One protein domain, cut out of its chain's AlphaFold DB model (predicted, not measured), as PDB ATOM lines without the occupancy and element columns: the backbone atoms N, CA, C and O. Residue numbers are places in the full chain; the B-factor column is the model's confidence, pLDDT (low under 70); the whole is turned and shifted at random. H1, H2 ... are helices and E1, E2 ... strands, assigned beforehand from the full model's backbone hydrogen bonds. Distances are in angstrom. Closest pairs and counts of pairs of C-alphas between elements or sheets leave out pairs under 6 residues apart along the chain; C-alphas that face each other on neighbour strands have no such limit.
ATOM      1  N   ASP A   8     135.885 143.179  91.241       92.88
ATOM      2  CA  ASP A   8     136.230 142.621  89.928       92.88
ATOM      3  C   ASP A   8     137.488 143.250  89.320       92.88
ATOM      4  O   ASP A   8     138.402 142.538  88.890       92.88
ATOM      5  N   ILE A   9     137.579 144.582  89.332       94.38
ATOM      6  CA  ILE A   9     138.749 145.302  88.812       94.38
ATOM      7  C   ILE A   9     139.969 144.988  89.676       94.38
ATOM      8  O   ILE A   9     141.033 144.637  89.159       94.38
ATOM      9  N   LEU A  10     139.811 145.043  90.998       94.75
ATOM     10  CA  LEU A  10     140.894 144.771  91.939       94.75
ATOM     11  C   LEU A  10     141.411 143.335  91.808       94.75
ATOM     12  O   LEU A  10     142.619 143.104  91.763       94.75
ATOM     13  N   SER A  11     140.515 142.361  91.663       93.25
ATOM     14  CA  SER A  11     140.901 140.961  91.503       93.25
ATOM     15  C   SER A  11     141.574 140.694  90.152       93.25
ATOM     16  O   SER A  11     142.539 139.929  90.101       93.25
ATOM     17  N   MET A  12     141.131 141.339  89.065       94.75
ATOM     18  CA  MET A  12     141.756 141.221  87.745       94.75
ATOM     19  C   MET A  12     143.206 141.716  87.775       94.75
ATOM     20  O   MET A  12     144.111 140.982  87.377       94.75
ATOM     21  N   PHE A  13     143.438 142.930  88.280       94.38
ATOM     22  CA  PHE A  13     144.785 143.502  88.367       94.38
ATOM     23  C   PHE A  13     145.652 142.798  89.421       94.38
ATOM     24  O   PHE A  13     146.854 142.623  89.208       94.38
ATOM     25  N   GLY A  14     145.051 142.325  90.516       93.38
ATOM     26  CA  GLY A  14     145.720 141.522  91.538       93.38
ATOM     27  C   GLY A  14     146.256 140.196  90.995       93.38
ATOM     28  O   GLY A  14     147.419 139.862  91.223       93.38
ATOM     29  N   LYS A  15     145.458 139.469  90.198       94.31
ATOM     30  CA  LYS A  15     145.862 138.190  89.575       94.31
ATOM     31  C   LYS A  15     147.109 138.318  88.702       94.31
ATOM     32  O   LYS A  15     147.919 137.396  88.655       94.31
ATOM     33  N   VAL A  16     147.272 139.455  88.027       94.44
ATOM     34  CA  VAL A  16     148.437 139.742  87.172       94.44
ATOM     35  C   VAL A  16     149.530 140.546  87.887       94.44
ATOM     36  O   VAL A  16     150.498 140.941  87.245       94.44
ATOM     37  N   LYS A  17     149.402 140.779  89.203       90.56
ATOM     38  CA  LYS A  17     150.346 141.559  90.025       90.56
ATOM     39  C   LYS A  17     150.616 142.967  89.469       90.56
ATOM     40  O   LYS A  17     151.746 143.444  89.502       90.56
ATOM     41  N   SER A  18     149.576 143.625  88.953       92.12
ATOM     42  CA  SER A  18     149.681 144.912  88.245       92.12
ATOM     43  C   SER A  18     148.829 146.023  88.868       92.12
ATOM     44  O   SER A  18     148.475 146.982  88.188       92.12
ATOM     45  N   ILE A  19     148.491 145.926  90.159       90.88
ATOM     46  CA  ILE A  19     147.714 146.956  90.881       90.88
ATOM     47  C   ILE A  19     148.376 148.336  90.819       90.88
ATOM     48  O   ILE A  19     147.692 149.349  90.684       90.88
ATOM     49  N   SER A  20     149.707 148.385  90.793       88.81
ATOM     50  CA  SER A  20     150.468 149.618  90.587       88.81
ATOM     51  C   SER A  20     150.085 150.361  89.301       88.81
ATOM     52  O   SER A  20     150.094 151.588  89.290       88.81
ATOM     53  N   THR A  21     149.683 149.662  88.234       90.94
ATOM     54  CA  THR A  21     149.179 150.287  87.000       90.94
ATOM     55  C   THR A  21     147.871 151.028  87.241       90.94
ATOM     56  O   THR A  21     147.684 152.128  86.726       90.94
ATOM     57  N   LEU A  22     146.978 150.462  88.056       89.31
ATOM     58  CA  LEU A  22     145.720 151.106  88.418       89.31
ATOM     59  C   LEU A  22     145.976 152.380  89.241       89.31
ATOM     60  O   LEU A  22     145.372 153.413  88.964       89.31
ATOM     61  N   LYS A  23     146.950 152.345  90.161       85.56
ATOM     62  CA  LYS A  23     147.400 153.516  90.942       85.56
ATOM     63  C   LYS A  23     148.125 154.573  90.105       85.56
ATOM     64  O   LYS A  23     148.062 155.757  90.401       85.56
ATOM     65  N   GLN A  24     148.827 154.175  89.045       89.94
ATOM     66  CA  GLN A  24     149.444 155.130  88.117       89.94
ATOM     67  C   GLN A  24     148.402 155.871  87.274       89.94
ATOM     68  O   GLN A  24     148.613 157.026  86.914       89.94
ATOM     69  N   LEU A  25     147.287 155.209  86.949       90.56
ATOM     70  CA  LEU A  25     146.167 155.824  86.233       90.56
ATOM     71  C   LEU A  25     145.341 156.739  87.144       90.56
ATOM     72  O   LEU A  25     144.844 157.770  86.691       90.56
ATOM     73  N   PHE A  26     145.209 156.369  88.419       87.00
ATOM     74  CA  PHE A  26     144.425 157.090  89.412       87.00
ATOM     75  C   PHE A  26     145.277 157.334  90.661       87.00
ATOM     76  O   PHE A  26     145.522 156.401  91.420       87.00
ATOM     77  N   ASN A  27     145.709 158.585  90.875       76.69
ATOM     78  CA  ASN A  27     146.567 158.976  92.008       76.69
ATOM     79  C   ASN A  27     146.057 158.475  93.370       76.69
ATOM     80  O   ASN A  27     146.863 158.159  94.240       76.69
ATOM     81  N   GLU A  28     144.738 158.418  93.543       80.88
ATOM     82  CA  GLU A  28     144.072 157.904  94.736       80.88
ATOM     83  C   GLU A  28     143.025 156.881  94.282       80.88
ATOM     84  O   GLU A  28     142.205 157.167  93.402       80.88
ATOM     85  N   LEU A  29     143.081 155.675  94.851       87.06
ATOM     86  CA  LEU A  29     142.180 154.569  94.543       87.06
ATOM     87  C   LEU A  29     141.513 154.102  95.831       87.06
ATOM     88  O   LEU A  29     142.166 153.535  96.709       87.06
ATOM     89  N   TYR A  30     140.205 154.317  95.912       91.25
ATOM     90  CA  TYR A  30     139.416 153.979  97.083       91.25
ATOM     91  C   TYR A  30     138.602 152.712  96.870       91.25
ATOM     92  O   TYR A  30     138.175 152.405  95.754       91.25
ATOM     93  N   VAL A  31     138.327 152.005  97.959       93.38
ATOM     94  CA  VAL A  31     137.417 150.858  97.981       93.38
ATOM     95  C   VAL A  31     136.365 151.043  99.073       93.38
ATOM     96  O   VAL A  31     136.704 151.494 100.171       93.38
ATOM     97  N   PRO A  32     135.087 150.721  98.819       93.56
ATOM     98  CA  PRO A  32     134.075 150.696  99.867       93.56
ATOM     99  C   PRO A  32     134.401 149.639 100.929       93.56
ATOM    100  O   PRO A  32     135.028 148.621 100.629       93.56
ATOM    101  N   THR A  33     133.909 149.828 102.155       92.62
ATOM    102  CA  THR A  33     134.050 148.831 103.232       92.62
ATOM    103  C   THR A  33     133.546 147.446 102.812       92.62
ATOM    104  O   THR A  33     134.235 146.460 103.055       92.62
ATOM    105  N   ALA A  34     132.396 147.364 102.132       92.94
ATOM    106  CA  ALA A  34     131.834 146.095 101.664       92.94
ATOM    107  C   ALA A  34     132.784 145.348 100.707       92.94
ATOM    108  O   ALA A  34     133.061 144.168 100.904       92.94
ATOM    109  N   VAL A  35     133.369 146.060  99.739       94.81
ATOM    110  CA  VAL A  35     134.368 145.513  98.800       94.81
ATOM    111  C   VAL A  35     135.612 145.035  99.547       94.81
ATOM    112  O   VAL A  35     136.127 143.952  99.287       94.81
ATOM    113  N   TYR A  36     136.091 145.808 100.523       94.81
ATOM    114  CA  TYR A  36     137.230 145.396 101.341       94.81
ATOM    115  C   TYR A  36     136.952 144.090 102.110       94.81
ATOM    116  O   TYR A  36     137.799 143.195 102.140       94.81
ATOM    117  N   GLU A  37     135.754 143.936 102.683       94.38
ATOM    118  CA  GLU A  37     135.342 142.694 103.348       94.38
ATOM    119  C   GLU A  37     135.268 141.501 102.387       94.38
ATOM    120  O   GLU A  37     135.677 140.395 102.749       94.38
ATOM    121  N   GLU A  38     134.783 141.700 101.160       95.31
ATOM    122  CA  GLU A  38     134.777 140.660 100.128       95.31
ATOM    123  C   GLU A  38     136.192 140.187  99.789       95.31
ATOM    124  O   GLU A  38     136.443 138.979  99.744       95.31
ATOM    125  N   LEU A  39     137.135 141.118  99.616       95.38
ATOM    126  CA  LEU A  39     138.540 140.791  99.367       95.38
ATOM    127  C   LEU A  39     139.166 140.031 100.544       95.38
ATOM    128  O   LEU A  39     139.917 139.078 100.330       95.38
ATOM    129  N   LEU A  40     138.837 140.390 101.788       95.31
ATOM    130  CA  LEU A  40     139.304 139.648 102.961       95.31
ATOM    131  C   LEU A  40     138.765 138.212 102.986       95.31
ATOM    132  O   LEU A  40     139.551 137.277 103.132       95.31
ATOM    133  N   ARG A  41     137.461 138.008 102.759       95.88
ATOM    134  CA  ARG A  41     136.864 136.658 102.680       95.88
ATOM    135  C   ARG A  41     137.492 135.833 101.555       95.88
ATOM    136  O   ARG A  41     137.784 134.650 101.720       95.88
ATOM    137  N   ALA A  42     137.737 136.463 100.410       94.94
ATOM    138  CA  ALA A  42     138.401 135.849  99.267       94.94
ATOM    139  C   ALA A  42     139.854 135.436  99.595       94.94
ATOM    140  O   ALA A  42     140.314 134.369  99.181       94.94
ATOM    141  N   LYS A  43     140.572 136.233 100.393       94.94
ATOM    142  CA  LYS A  43     141.908 135.892 100.897       94.94
ATOM    143  C   LYS A  43     141.863 134.706 101.864       94.94
ATOM    144  O   LYS A  43     142.688 133.803 101.739       94.94
ATOM    145  N   GLU A  44     140.892 134.669 102.777       95.69
ATOM    146  CA  GLU A  44     140.721 133.581 103.757       95.69
ATOM    147  C   GLU A  44     140.504 132.208 103.103       95.69
ATOM    148  O   GLU A  44     140.955 131.195 103.638       95.69
ATOM    149  N   VAL A  45     139.892 132.158 101.914       95.88
ATOM    150  CA  VAL A  45     139.717 130.909 101.145       95.88
ATOM    151  C   VAL A  45     140.933 130.530 100.283       95.88
ATOM    152  O   VAL A  45     140.871 129.564  99.521       95.88
ATOM    153  N   GLY A  46     142.055 131.250 100.410       95.31
ATOM    154  CA  GLY A  46     143.349 130.877  99.827       95.31
ATOM    155  C   GLY A  46     143.800 131.703  98.620       95.31
ATOM    156  O   GLY A  46     144.784 131.339  97.972       95.31
ATOM    157  N   LEU A  47     143.131 132.817  98.298       94.25
ATOM    158  CA  LEU A  47     143.543 133.699  97.201       94.25
ATOM    159  C   LEU A  47     144.670 134.648  97.639       94.25
ATOM    160  O   LEU A  47     144.473 135.848  97.808       94.25
ATOM    161  N   SER A  48     145.881 134.106  97.786       92.31
ATOM    162  CA  SER A  48     147.066 134.831  98.283       92.31
ATOM    163  C   SER A  48     147.501 136.027  97.431       92.31
ATOM    164  O   SER A  48     148.178 136.922  97.922       92.31
ATOM    165  N   PHE A  49     147.095 136.110  96.158       92.50
ATOM    166  CA  PHE A  49     147.390 137.293  95.337       92.50
ATOM    167  C   PHE A  49     146.722 138.569  95.874       92.50
ATOM    168  O   PHE A  49     147.136 139.667  95.512       92.50
ATOM    169  N   LEU A  50     145.700 138.431  96.724       94.75
ATOM    170  CA  LEU A  50     145.015 139.555  97.350       94.75
ATOM    171  C   LEU A  50     145.869 140.266  98.397       94.75
ATOM    172  O   LEU A  50     145.582 141.422  98.680       94.75
ATOM    173  N   ASP A  51     146.944 139.652  98.902       92.25
ATOM    174  CA  ASP A  51     147.909 140.344  99.768       92.25
ATOM    175  C   ASP A  51     148.442 141.612  99.084       92.25
ATOM    176  O   ASP A  51     148.374 142.700  99.645       92.25
ATOM    177  N   TYR A  52     148.826 141.498  97.808       90.06
ATOM    178  CA  TYR A  52     149.304 142.630  97.010       90.06
ATOM    179  C   TYR A  52     148.224 143.674  96.715       90.06
ATOM    180  O   TYR A  52     148.540 144.818  96.420       90.06
ATOM    181  N   VAL A  53     146.953 143.274  96.712       92.38
ATOM    182  CA  VAL A  53     145.838 144.196  96.466       92.38
ATOM    183  C   VAL A  53     145.558 145.003  97.730       92.38
ATOM    184  O   VAL A  53     145.426 146.219  97.662       92.38
ATOM    185  N   LEU A  54     145.493 144.326  98.878       91.38
ATOM    186  CA  LEU A  54     145.158 144.924 100.170       91.38
ATOM    187  C   LEU A  54     146.218 145.929 100.642       91.38
ATOM    188  O   LEU A  54     145.856 146.936 101.240       91.38
ATOM    189  N   ASP A  55     147.496 145.693 100.330       88.56
ATOM    190  CA  ASP A  55     148.596 146.611 100.661       88.56
ATOM    191  C   ASP A  55     148.531 147.944  99.888       88.56
ATOM    192  O   ASP A  55     149.188 148.919 100.257       88.56
ATOM    193  N   ASP A  56     147.755 147.997  98.802       87.38
ATOM    194  CA  ASP A  56     147.816 149.072  97.815       87.38
ATOM    195  C   ASP A  56     146.541 149.925  97.706       87.38
ATOM    196  O   ASP A  56     146.559 150.924  96.976       87.38
ATOM    197  N   ILE A  57     145.469 149.574  98.420       87.69
ATOM    198  CA  ILE A  57     144.153 150.235  98.362       87.69
ATOM    199  C   ILE A  57     143.834 151.019  99.641       87.69
ATOM    200  O   ILE A  57     144.245 150.639 100.735       87.69
ATOM    201  N   GLU A  58     143.040 152.084  99.519       90.69
ATOM    202  CA  GLU A  58     142.522 152.836 100.667       90.69
ATOM    203  C   GLU A  58     141.024 152.581 100.872       90.69
ATOM    204  O   GLU A  58     140.230 152.663  99.937       90.69
ATOM    205  N   VAL A  59     140.607 152.289 102.107       91.69
ATOM    206  CA  VAL A  59     139.191 152.050 102.425       91.69
ATOM    207  C   VAL A  59     138.480 153.379 102.670       91.69
ATOM    208  O   VAL A  59     138.899 154.170 103.515       91.69
ATOM    209  N   ILE A  60     137.362 153.598 101.978       90.88
ATOM    210  CA  ILE A  60     136.467 154.732 102.202       90.88
ATOM    211  C   ILE A  60     135.123 154.251 102.751       90.88
ATOM    212  O   ILE A  60     134.510 153.305 102.255       90.88
ATOM    213  N   ASN A  61     134.636 154.938 103.782       81.94
ATOM    214  CA  ASN A  61     133.314 154.681 104.330       81.94
ATOM    215  C   ASN A  61     132.267 155.469 103.531       81.94
ATOM    216  O   ASN A  61     132.017 156.644 103.805       81.94
TER     217      ASN A  61
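What this domain is: This is residues 8 to 61 of the 68 residues of an uncharacterized protein of ANME-2 cluster archaeon (UniProt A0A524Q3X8). A helical hairpin, H3 and H4, has H1 packed crosswise on H4, and H2 continues from a corner with H1; two short parallel strands, E1 and E2, lie side by side beyond the end where H3 begins and H4 ends. The printed part has 54 residues, in the order H1 H2 E1 H3 H4 E2, and is mostly helix. It is compact, with a radius of gyration of the C-alphas of 10.4 A and spans of 30 by 27 by 17 A.

How they stand to each other: Start with H1, residues 8 to 15, which touches H2, residues 19 to 25, only at the corner, and only just, with 3 pairs of C-alphas within 8 A; the closest are Phe 13 and Ile 19, 5.2 A. Next find E1, residues 30 to 32, leading into H3, residues 33 to 44. H3 forms a hairpin with H4, residues 48 to 54, at a shallow tilt of 24 degrees, opposite ways; residues 39 to 43 alone of H3 touch it, the closest C-alphas being Lys 43 and Leu 50, 6.0 A. H4 touches H1 at a steep tilt of 58 degrees, with C-alphas of Gly 14 and Val 53 closest, 5.6 A. E2, residues 58 to 60, is parallel to E1: look for N 31 and O 58, 2.8 A apart. E1, H3, H4 and E2 form a strand-helix-strand unit, parallel neighbour strands joined through helices, with a right-handed crossover. Every O i to N i+4 pair is within hydrogen-bond range in H1, H2 and H3; H4 has 1 of 3, and 4 of 4 for O i to N i+3.

Where its parts are: Find C-alpha 8 at (136.230, 142.621, 89.928), where H1 begins. H3 runs 16.7 A to C-alpha 44 at (140.721, 133.581, 103.757), and E2 ends at C-alpha 60, (136.467, 154.732, 102.202).

The domain as a whole: The C-alphas of Asn 27 and Val 45 are farthest apart, 30.3 A. The printed part has no cut, its links are tight, and no printed residue is under 70 in pLDDT.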